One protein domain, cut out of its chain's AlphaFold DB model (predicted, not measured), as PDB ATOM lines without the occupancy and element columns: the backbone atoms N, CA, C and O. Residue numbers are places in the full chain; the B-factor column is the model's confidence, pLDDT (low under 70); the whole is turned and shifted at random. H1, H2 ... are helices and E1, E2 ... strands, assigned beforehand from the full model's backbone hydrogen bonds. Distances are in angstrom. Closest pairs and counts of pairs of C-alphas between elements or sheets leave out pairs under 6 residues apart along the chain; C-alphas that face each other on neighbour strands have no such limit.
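Overview. This is residues 3 to 84 of the 85 residues of an uncharacterized protein of Streptococcus cuniculi (UniProt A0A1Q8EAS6). A small compact body has one long helix, H1, sticking out as an arm that makes the length. The body holds the helices H2 and H3, an antiparallel sheet in the order E1, E3, E2, and a separate small hairpin, E4 and E5. The 82 printed residues, with named elements in the order H1, H2, E1, H3, E2, E3, E4, E5, are mixed, helices and strands. The whole is loose, with a radius of gyration of the C-alphas of 15.7 A, spanning 54 by 27 by 19 A.

Arrangement. Start with H1, residues 3 to 25, close to but not clearly touching H2, residues 27 to 35: the closest C-alphas, of Ile 23 and Phe 29, are 7.7 A apart, and the lines are about perpendicular at 75 degrees. H2 touches H3, residues 49 to 56, the same way at a steep tilt of 51 degrees; the closest C-alphas, of Phe 29 and Phe 50, are 6.2 A apart. Look next at E1, residues 41 to 43, antiparallel to E3, residues 67 to 70, with N 42 and O 68 at 2.9 A, within hydrogen-bond range. E3 forms a hairpin with E2, residues 60 to 64, with N 61 and O 69 at 2.9 A. H2 only grazes this sheet, with its residues 32 to 35. H3 stands up from it at 65 degrees, its closest C-alphas to E2 being those of Glu 55 and Thr 61, 5.6 A apart. E1, H3 and E2 make a split strand-helix-strand unit, two strands of one sheet with a helix between them along the chain and E3 between them in the sheet, its crossover right-handed. E3 runs on into E4, residues 73 to 75, at 72 degrees; E4 and E5, residues 80 to 82, form a hairpin, with N 73 and O 82 at 2.9 A. In H1, H2 and H3 every O i to N i+4 pair is within hydrogen-bond range.

Along the chain. Find C-alpha 3 at (192.154, -5.442, 77.370); from there H1 runs 32.5 A to C-alpha 25 at (162.830, 7.858, 72.679). H2 spans 12.6 A, E2 12.2 A, E3 10.5 A and H3 10.3 A. E5 ends at C-alpha 82, (170.454, 4.260, 51.370).

Size, cuts and confidence. The C-alphas farthest apart, of Asn 3 and Ala 65, are 54.1 A apart. The printed part has no cut, and the links between named elements are tight. Look for low pLDDT, under 70, at residues 3 to 10, 12 to 30 and 84.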
ATOM      1  N   ASN A   3     193.080  -6.304  76.623       58.94
ATOM      2  CA  ASN A   3     192.154  -5.442  77.370       58.94
ATOM      3  C   ASN A   3     191.719  -4.196  76.587       58.94
ATOM      4  O   ASN A   3     190.579  -3.777  76.742       58.94
ATOM      5  N   ASP A   4     192.560  -3.642  75.709       59.81
ATOM      6  CA  ASP A   4     192.215  -2.406  74.986       59.81
ATOM      7  C   ASP A   4     191.155  -2.616  73.902       59.81
ATOM      8  O   ASP A   4     190.214  -1.835  73.810       59.81
ATOM      9  N   LEU A   5     191.239  -3.705  73.130       56.56
ATOM     10  CA  LEU A   5     190.212  -4.047  72.136       56.56
ATOM     11  C   LEU A   5     188.873  -4.402  72.796       56.56
ATOM     12  O   LEU A   5     187.820  -4.008  72.304       56.56
ATOM     13  N   SER A   6     188.911  -5.094  73.936       64.81
ATOM     14  CA  SER A   6     187.708  -5.440  74.703       64.81
ATOM     15  C   SER A   6     187.031  -4.190  75.279       64.81
ATOM     16  O   SER A   6     185.812  -4.059  75.207       64.81
ATOM     17  N   ASN A   7     187.821  -3.232  75.778       69.06
ATOM     18  CA  ASN A   7     187.323  -1.950  76.276       69.06
ATOM     19  C   ASN A   7     186.800  -1.045  75.153       69.06
ATOM     20  O   ASN A   7     185.787  -0.374  75.342       69.06
ATOM     21  N   LEU A   8     187.447  -1.043  73.984       62.03
ATOM     22  CA  LEU A   8     186.982  -0.299  72.815       62.03
ATOM     23  C   LEU A   8     185.654  -0.857  72.289       62.03
ATOM     24  O   LEU A   8     184.743  -0.086  71.997       62.03
ATOM     25  N   ASN A   9     185.510  -2.184  72.245       68.44
ATOM     26  CA  ASN A   9     184.261  -2.831  71.854       68.44
ATOM     27  C   ASN A   9     183.147  -2.547  72.864       68.44
ATOM     28  O   ASN A   9     182.066  -2.132  72.459       68.44
ATOM     29  N   ALA A  10     183.429  -2.653  74.165       68.81
ATOM     30  CA  ALA A  10     182.466  -2.332  75.217       68.81
ATOM     31  C   ALA A  10     182.048  -0.849  75.209       68.81
ATOM     32  O   ALA A  10     180.891  -0.524  75.482       68.81
ATOM     33  N   LEU A  11     182.969   0.063  74.878       71.12
ATOM     34  CA  LEU A  11     182.662   1.478  74.679       71.12
ATOM     35  C   LEU A  11     181.805   1.685  73.425       71.12
ATOM     36  O   LEU A  11     180.834   2.433  73.484       71.12
ATOM     37  N   SER A  12     182.119   0.999  72.321       58.88
ATOM     38  CA  SER A  12     181.317   1.055  71.095       58.88
ATOM     39  C   SER A  12     179.898   0.533  71.328       58.88
ATOM     40  O   SER A  12     178.942   1.196  70.943       58.88
ATOM     41  N   GLU A  13     179.742  -0.577  72.054       65.31
ATOM     42  CA  GLU A  13     178.440  -1.151  72.392       65.31
ATOM     43  C   GLU A  13     177.651  -0.234  73.319       65.31
ATOM     44  O   GLU A  13     176.455  -0.044  73.109       65.31
ATOM     45  N   LYS A  14     178.303   0.399  74.304       69.31
ATOM     46  CA  LYS A  14     177.654   1.412  75.148       69.31
ATOM     47  C   LYS A  14     177.213   2.626  74.345       69.31
ATOM     48  O   LYS A  14     176.086   3.067  74.528       69.31
ATOM     49  N   ILE A  15     178.053   3.142  73.448       67.00
ATOM     50  CA  ILE A  15     177.703   4.283  72.591       67.00
ATOM     51  C   ILE A  15     176.531   3.916  71.682       67.00
ATOM     52  O   ILE A  15     175.566   4.670  71.633       67.00
ATOM     53  N   ILE A  16     176.577   2.756  71.023       63.84
ATOM     54  CA  ILE A  16     175.504   2.266  70.150       63.84
ATOM     55  C   ILE A  16     174.219   2.057  70.949       63.84
ATOM     56  O   ILE A  16     173.168   2.482  70.497       63.84
ATOM     57  N   THR A  17     174.286   1.469  72.145       60.34
ATOM     58  CA  THR A  17     173.107   1.233  72.997       60.34
ATOM     59  C   THR A  17     172.521   2.543  73.520       60.34
ATOM     60  O   THR A  17     171.304   2.709  73.525       60.34
ATOM     61  N   SER A  18     173.358   3.505  73.916       58.34
ATOM     62  CA  SER A  18     172.904   4.837  74.329       58.34
ATOM     63  C   SER A  18     172.302   5.617  73.162       58.34
ATOM     64  O   SER A  18     171.235   6.201  73.323       58.34
ATOM     65  N   PHE A  19     172.921   5.581  71.980       58.69
ATOM     66  CA  PHE A  19     172.345   6.173  70.772       58.69
ATOM     67  C   PHE A  19     171.048   5.477  70.375       58.69
ATOM     68  O   PHE A  19     170.087   6.159  70.060       58.69
ATOM     69  N   ALA A  20     170.989   4.146  70.436       55.56
ATOM     70  CA  ALA A  20     169.789   3.372  70.147       55.56
ATOM     71  C   ALA A  20     168.662   3.700  71.130       55.56
ATOM     72  O   ALA A  20     167.530   3.856  70.696       55.56
ATOM     73  N   GLY A  21     168.957   3.868  72.423       54.88
ATOM     74  CA  GLY A  21     167.986   4.297  73.433       54.88
ATOM     75  C   GLY A  21     167.447   5.705  73.171       54.88
ATOM     76  O   GLY A  21     166.239   5.907  73.181       54.88
ATOM     77  N   VAL A  22     168.332   6.645  72.831       57.50
ATOM     78  CA  VAL A  22     167.969   8.008  72.411       57.50
ATOM     79  C   VAL A  22     167.114   7.984  71.134       57.50
ATOM     80  O   VAL A  22     166.081   8.639  71.053       57.50
ATOM     81  N   ILE A  23     167.491   7.161  70.157       54.88
ATOM     82  CA  ILE A  23     166.753   6.912  68.915       54.88
ATOM     83  C   ILE A  23     165.376   6.273  69.200       54.88
ATOM     84  O   ILE A  23     164.403   6.610  68.529       54.88
ATOM     85  N   ASN A  24     165.260   5.416  70.221       55.44
ATOM     86  CA  ASN A  24     164.002   4.789  70.643       55.44
ATOM     87  C   ASN A  24     163.065   5.777  71.363       55.44
ATOM     88  O   ASN A  24     161.853   5.695  71.198       55.44
ATOM     89  N   GLU A  25     163.609   6.743  72.112       54.66
ATOM     90  CA  GLU A  25     162.830   7.858  72.679       54.66
ATOM     91  C   GLU A  25     162.375   8.865  71.606       54.66
ATOM     92  O   GLU A  25     161.390   9.584  71.788       54.66
ATOM     93  N   PHE A  26     163.031   8.887  70.443       56.25
ATOM     94  CA  PHE A  26     162.622   9.676  69.285       56.25
ATOM     95  C   PHE A  26     161.606   8.937  68.398       56.25
ATOM     96  O   PHE A  26     161.809   8.803  67.187       56.25
ATOM     97  N   GLU A  27     160.460   8.527  68.959       53.94
ATOM     98  CA  GLU A  27     159.341   7.938  68.193       53.94
ATOM     99  C   GLU A  27     158.984   8.770  66.944       53.94
ATOM    100  O   GLU A  27     158.654   8.234  65.886       53.94
ATOM    101  N   ASN A  28     159.139  10.095  67.021       55.81
ATOM    102  CA  ASN A  28     158.857  11.007  65.914       55.81
ATOM    103  C   ASN A  28     159.789  10.818  64.699       55.81
ATOM    104  O   ASN A  28     159.331  10.962  63.564       55.81
ATOM    105  N   PHE A  29     161.062  10.456  64.910       62.50
ATOM    106  CA  PHE A  29     162.069  10.342  63.845       62.50
ATOM    107  C   PHE A  29     161.785   9.146  62.933       62.50
ATOM    108  O   PHE A  29     161.659   9.282  61.713       62.50
ATOM    109  N   HIS A  30     161.590   7.972  63.537       65.38
ATOM    110  CA  HIS A  30     161.234   6.762  62.802       65.38
ATOM    111  C   HIS A  30     159.849   6.871  62.183       65.38
ATOM    112  O   HIS A  30     159.659   6.470  61.038       65.38
ATOM    113  N   HIS A  31     158.878   7.449  62.896       74.56
ATOM    114  CA  HIS A  31     157.521   7.577  62.375       74.56
ATOM    115  C   HIS A  31     157.458   8.478  61.146       74.56
ATOM    116  O   HIS A  31     156.667   8.207  60.245       74.56
ATOM    117  N   PHE A  32     158.275   9.532  61.072       81.88
ATOM    118  CA  PHE A  32     158.331  10.376  59.884       81.88
ATOM    119  C   PHE A  32     158.902   9.625  58.677       81.88
ATOM    120  O   PHE A  32     158.242   9.568  57.638       81.88
ATOM    121  N   LEU A  33     160.060   8.978  58.825       82.31
ATOM    122  CA  LEU A  33     160.689   8.223  57.737       82.31
ATOM    123  C   LEU A  33     159.838   7.023  57.285       82.31
ATOM    124  O   LEU A  33     159.697   6.773  56.089       82.31
ATOM    125  N   LEU A  34     159.169   6.330  58.211       83.69
ATOM    126  CA  LEU A  34     158.271   5.214  57.892       83.69
ATOM    127  C   LEU A  34     157.060   5.628  57.042       83.69
ATOM    128  O   LEU A  34     156.524   4.799  56.303       83.69
ATOM    129  N   LYS A  35     156.632   6.900  57.074       86.56
ATOM    130  CA  LYS A  35     155.569   7.386  56.172       86.56
ATOM    131  C   LYS A  35     155.970   7.216  54.703       86.56
ATOM    132  O   LYS A  35     155.092   6.957  53.872       86.56
ATOM    133  N   PHE A  36     157.268   7.272  54.396       86.31
ATOM    134  CA  PHE A  36     157.780   7.094  53.040       86.31
ATOM    135  C   PHE A  36     157.769   5.643  52.541       86.31
ATOM    136  O   PHE A  36     157.779   5.401  51.335       86.31
ATOM    137  N   ALA A  37     157.623   4.654  53.430       82.88
ATOM    138  CA  ALA A  37     157.413   3.267  53.005       82.88
ATOM    139  C   ALA A  37     156.112   3.105  52.194       82.88
ATOM    140  O   ALA A  37     156.005   2.224  51.339       82.88
ATOM    141  N   ARG A  38     155.123   3.981  52.436       82.00
ATOM    142  CA  ARG A  38     153.781   3.914  51.834       82.00
ATOM    143  C   ARG A  38     153.495   5.045  50.849       82.00
ATOM    144  O   ARG A  38     152.574   4.913  50.050       82.00
ATOM    145  N   LYS A  39     154.226   6.159  50.923       86.94
ATOM    146  CA  LYS A  39     153.986   7.374  50.132       86.94
ATOM    147  C   LYS A  39     155.300   7.923  49.601       86.94
ATOM    148  O   LYS A  39     156.278   7.957  50.327       86.94
ATOM    149  N   GLU A  40     155.313   8.430  48.378       83.94
ATOM    150  CA  GLU A  40     156.506   9.102  47.833       83.94
ATOM    151  C   GLU A  40     156.700  10.511  48.412       83.94
ATOM    152  O   GLU A  40     157.808  11.037  48.429       83.94
ATOM    153  N   ARG A  41     155.615  11.120  48.908       90.94
ATOM    154  CA  ARG A  41     155.590  12.469  49.482       90.94
ATOM    155  C   ARG A  41     154.886  12.457  50.827       90.94
ATOM    156  O   ARG A  41     153.843  11.810  50.987       90.94
ATOM    157  N   VAL A  42     155.430  13.195  51.787       91.00
ATOM    158  CA  VAL A  42     154.922  13.232  53.159       91.00
ATOM    159  C   VAL A  42     154.663  14.669  53.583       91.00
ATOM    160  O   VAL A  42     155.563  15.498  53.577       91.00
ATOM    161  N   ILE A  43     153.424  14.944  53.994       89.94
ATOM    162  CA  ILE A  43     153.027  16.238  54.559       89.94
ATOM    163  C   ILE A  43     153.263  16.214  56.071       89.94
ATOM    164  O   ILE A  43     152.777  15.307  56.757       89.94
ATOM    165  N   GLN A  44     153.945  17.231  56.593       87.00
ATOM    166  CA  GLN A  44     154.199  17.419  58.017       87.00
ATOM    167  C   GLN A  44     153.766  18.819  58.466       87.00
ATOM    168  O   GLN A  44     154.544  19.763  58.485       87.00
ATOM    169  N   ARG A  45     152.506  18.936  58.908       81.75
ATOM    170  CA  ARG A  45     151.883  20.221  59.295       81.75
ATOM    171  C   ARG A  45     152.592  20.971  60.428       81.75
ATOM    172  O   ARG A  45     152.430  22.180  60.566       81.75
ATOM    173  N   ARG A  46     153.333  20.245  61.266       80.75
ATOM    174  CA  ARG A  46     154.186  20.801  62.316       80.75
ATOM    175  C   ARG A  46     155.597  20.288  62.087       80.75
ATOM    176  O   ARG A  46     155.899  19.157  62.463       80.75
ATOM    177  N   THR A  47     156.431  21.107  61.460       72.94
ATOM    178  CA  THR A  47     157.853  20.811  61.296       72.94
ATOM    179  C   THR A  47     158.504  20.819  62.674       72.94
ATOM    180  O   THR A  47     158.501  21.835  63.372       72.94
ATOM    181  N   ASP A  48     159.000  19.663  63.095       80.62
ATOM    182  CA  ASP A  48     159.769  19.516  64.323       80.62
ATOM    183  C   ASP A  48     161.273  19.608  64.019       80.62
ATOM    184  O   ASP A  48     161.702  19.619  62.861       80.62
ATOM    185  N   ILE A  49     162.086  19.701  65.072       83.25
ATOM    186  CA  ILE A  49     163.551  19.789  64.960       83.25
ATOM    187  C   ILE A  49     164.163  18.579  64.237       83.25
ATOM    188  O   ILE A  49     165.273  18.671  63.722       83.25
ATOM    189  N   PHE A  50     163.449  17.453  64.176       80.88
ATOM    190  CA  PHE A  50     163.922  16.233  63.538       80.88
ATOM    191  C   PHE A  50     163.782  16.297  62.028       80.88
ATOM    192  O   PHE A  50     164.726  15.951  61.326       80.88
ATOM    193  N   VAL A  51     162.647  16.785  61.523       85.38
ATOM    194  CA  VAL A  51     162.480  17.027  60.084       85.38
ATOM    195  C   VAL A  51     163.492  18.062  59.597       85.38
ATOM    196  O   VAL A  51     164.120  17.846  58.567       85.38
ATOM    197  N   GLN A  52     163.742  19.113  60.388       86.06
ATOM    198  CA  GLN A  52     164.796  20.088  60.082       86.06
ATOM    199  C   GLN A  52     166.185  19.437  60.055       86.06
ATOM    200  O   GLN A  52     166.960  19.677  59.136       86.06
ATOM    201  N   ALA A  53     166.508  18.576  61.027       87.19
ATOM    202  CA  ALA A  53     167.780  17.855  61.035       87.19
ATOM    203  C   ALA A  53     167.923  16.918  59.824       87.19
ATOM    204  O   ALA A  53     168.986  16.875  59.213       87.19
ATOM    205  N   LEU A  54     166.863  16.197  59.448       86.25
ATOM    206  CA  LEU A  54     166.847  15.328  58.267       86.25
ATOM    207  C   LEU A  54     167.047  16.111  56.967       86.25
ATOM    208  O   LEU A  54     167.723  15.624  56.064       86.25
ATOM    209  N   GLU A  55     166.479  17.311  56.879       88.12
ATOM    210  CA  GLU A  55     166.661  18.208  55.741       88.12
ATOM    211  C   GLU A  55     168.088  18.766  55.677       88.12
ATOM    212  O   GLU A  55     168.730  18.689  54.632       88.12
ATOM    213  N   ILE A  56     168.642  19.222  56.807       88.69
ATOM    214  CA  ILE A  56     170.038  19.686  56.906       88.69
ATOM    215  C   ILE A  56     171.026  18.572  56.537       88.69
ATOM    216  O   ILE A  56     172.030  18.823  55.872       88.69
ATOM    217  N   LEU A  57     170.750  17.338  56.962       85.38
ATOM    218  CA  LEU A  57     171.555  16.162  56.625       85.38
ATOM    219  C   LEU A  57     171.343  15.691  55.176       85.38
ATOM    220  O   LEU A  57     172.069  14.813  54.714       85.38
ATOM    221  N   GLY A  58     170.372  16.265  54.461       86.56
ATOM    222  CA  GLY A  58     170.086  15.948  53.068       86.56
ATOM    223  C   GLY A  58     169.438  14.581  52.867       86.56
ATOM    224  O   GLY A  58     169.634  13.989  51.810       86.56
ATOM    225  N   PHE A  59     168.695  14.064  53.853       86.81
ATOM    226  CA  PHE A  59     167.900  12.828  53.742       86.81
ATOM    227  C   PHE A  59     166.492  13.065  53.190       86.81
ATOM    228  O   PHE A  59     165.883  12.172  52.592       86.81
ATOM    229  N   VAL A  60     165.967  14.268  53.405       89.88
ATOM    230  CA  VAL A  60     164.713  14.744  52.822       89.88
ATOM    231  C   VAL A  60     164.903  16.150  52.282       89.88
ATOM    232  O   VAL A  60     165.819  16.858  52.687       89.88
ATOM    233  N   THR A  61     164.017  16.563  51.388       92.69
ATOM    234  CA  THR A  61     163.941  17.941  50.898       92.69
ATOM    235  C   THR A  61     162.493  18.394  50.907       92.69
ATOM    236  O   THR A  61     161.604  17.627  50.517       92.69
ATOM    237  N   GLU A  62     162.236  19.624  51.351       93.38
ATOM    238  CA  GLU A  62     160.940  20.259  51.134       93.38
ATOM    239  C   GLU A  62     160.749  20.509  49.627       93.38
ATOM    240  O   GLU A  62     161.623  21.056  48.954       93.38
ATOM    241  N   ILE A  63     159.633  20.031  49.074       93.69
ATOM    242  CA  ILE A  63     159.284  20.159  47.646       93.69
ATOM    243  C   ILE A  63     158.054  21.044  47.414       93.69
ATOM    244  O   ILE A  63     157.800  21.458  46.286       93.69
ATOM    245  N   ASP A  64     157.276  21.287  48.466       92.69
ATOM    246  CA  ASP A  64     156.115  22.179  48.526       92.69
ATOM    247  C   ASP A  64     155.844  22.493  50.007       92.69
ATOM    248  O   ASP A  64     156.406  21.825  50.876       92.69
ATOM    249  N   ALA A  65     154.972  23.454  50.311       90.62
ATOM    250  CA  ALA A  65     154.684  23.895  51.673       90.62
ATOM    251  C   ALA A  65     154.406  22.709  52.615       90.62
ATOM    252  O   ALA A  65     153.393  22.007  52.497       90.62
ATOM    253  N   GLN A  66     155.320  22.493  53.565       88.44
ATOM    254  CA  GLN A  66     155.287  21.426  54.565       88.44
ATOM    255  C   GLN A  66     155.253  20.006  53.977       88.44
ATOM    256  O   GLN A  66     154.813  19.063  54.643       88.44
ATOM    257  N   THR A  67     155.682  19.841  52.728       92.31
ATOM    258  CA  THR A  67     155.658  18.582  51.986       92.31
ATOM    259  C   THR A  67     157.070  18.177  51.616       92.31
ATOM    260  O   THR A  67     157.765  18.883  50.892       92.31
ATOM    261  N   TYR A  68     157.466  16.993  52.065       93.50
ATOM    262  CA  TYR A  68     158.826  16.494  51.931       93.50
ATOM    263  C   TYR A  68     158.887  15.280  51.009       93.50
ATOM    264  O   TYR A  68     157.967  14.451  50.988       93.50
ATOM    265  N   ALA A  69     159.992  15.167  50.279       92.88
ATOM    266  CA  ALA A  69     160.383  13.989  49.510       92.88
ATOM    267  C   ALA A  69     161.702  13.420  50.048       92.88
ATOM    268  O   ALA A  69     162.534  14.171  50.557       92.88
ATOM    269  N   LEU A  70     161.896  12.105  49.923       91.38
ATOM    270  CA  LEU A  70     163.199  11.490  50.174       91.38
ATOM    271  C   LEU A  70     164.171  11.857  49.053       91.38
ATOM    272  O   LEU A  70     163.833  11.790  47.874       91.38
ATOM    273  N   THR A  71     165.397  12.179  49.439       90.12
ATOM    274  CA  THR A  71     166.556  12.364  48.544       90.12
ATOM    275  C   THR A  71     167.433  11.109  48.485       90.12
ATOM    276  O   THR A  71     168.469  11.084  47.825       90.12
ATOM    277  N   MET A  72     167.022  10.059  49.192       85.38
ATOM    278  CA  MET A  72     167.729   8.799  49.356       85.38
ATOM    279  C   MET A  72     166.849   7.631  48.904       85.38
ATOM    280  O   MET A  72     165.623   7.745  48.874       85.38
ATOM    281  N   ASP A  73     167.468   6.501  48.571       83.50
ATOM    282  CA  ASP A  73     166.732   5.314  48.148       83.50
ATOM    283  C   ASP A  73     166.153   4.576  49.363       83.50
ATOM    284  O   ASP A  73     166.784   4.508  50.423       83.50
ATOM    285  N   LEU A  74     164.954   4.017  49.214       83.56
ATOM    286  CA  LEU A  74     164.284   3.233  50.249       83.56
ATOM    287  C   LEU A  74     164.016   1.824  49.728       83.56
ATOM    288  O   LEU A  74     163.073   1.584  48.970       83.56
ATOM    289  N   ASP A  75     164.791   0.868  50.229       80.75
ATOM    290  CA  ASP A  75     164.502  -0.550  50.065       80.75
ATOM    291  C   ASP A  75     163.317  -0.918  50.964       80.75
ATOM    292  O   ASP A  75     163.471  -1.177  52.158       80.75
ATOM    293  N   LYS A  76     162.111  -0.925  50.390       77.06
ATOM    294  CA  LYS A  76     160.864  -1.229  51.109       77.06
ATOM    295  C   LYS A  76     160.790  -2.669  51.624       77.06
ATOM    296  O   LYS A  76     160.049  -2.913  52.570       77.06
ATOM    297  N   GLY A  77     161.518  -3.606  51.011       74.81
ATOM    298  CA  GLY A  77     161.521  -5.012  51.422       74.81
ATOM    299  C   GLY A  77     162.271  -5.222  52.734       74.81
ATOM    300  O   GLY A  77     161.837  -6.005  53.572       74.81
ATOM    301  N   ASN A  78     163.354  -4.466  52.926       76.56
ATOM    302  CA  ASN A  78     164.193  -4.532  54.124       76.56
ATOM    303  C   ASN A  78     164.031  -3.316  55.056       76.56
ATOM    304  O   ASN A  78     164.653  -3.276  56.113       76.56
ATOM    305  N   LEU A  79     163.217  -2.325  54.667       73.25
ATOM    306  CA  LEU A  79     163.076  -1.014  55.320       73.25
ATOM    307  C   LEU A  79     164.429  -0.323  55.561       73.25
ATOM    308  O   LEU A  79     164.669   0.273  56.610       73.25
ATOM    309  N   VAL A  80     165.316  -0.400  54.566       78.38
ATOM    310  CA  VAL A  80     166.656   0.193  54.621       78.38
ATOM    311  C   VAL A  80     166.699   1.448  53.761       78.38
ATOM    312  O   VAL A  80     166.406   1.403  52.567       78.38
ATOM    313  N   PHE A  81     167.130   2.553  54.362       79.56
ATOM    314  CA  PHE A  81     167.381   3.809  53.666       79.56
ATOM    315  C   PHE A  81     168.848   3.876  53.222       79.56
ATOM    316  O   PHE A  81     169.752   3.657  54.029       79.56
ATOM    317  N   ARG A  82     169.105   4.178  51.947       79.44
ATOM    318  CA  ARG A  82     170.454   4.260  51.370       79.44
ATOM    319  C   ARG A  82     170.699   5.636  50.781       79.44
ATOM    320  O   ARG A  82     169.997   6.047  49.862       79.44
ATOM    321  N   ALA A  83     171.718   6.326  51.284       70.56
ATOM    322  CA  ALA A  83     172.164   7.581  50.694       70.56
ATOM    323  C   ALA A  83     172.571   7.347  49.231       70.56
ATOM    324  O   ALA A  83     173.405   6.485  48.945       70.56
ATOM    325  N   ILE A  84     171.963   8.103  48.317       65.38
ATOM    326  CA  ILE A  84     172.385   8.149  46.920       65.38
ATOM    327  C   ILE A  84     173.548   9.139  46.895       65.38
ATOM    328  O   ILE A  84     173.368  10.312  47.212       65.38
TER     329      ILE A  84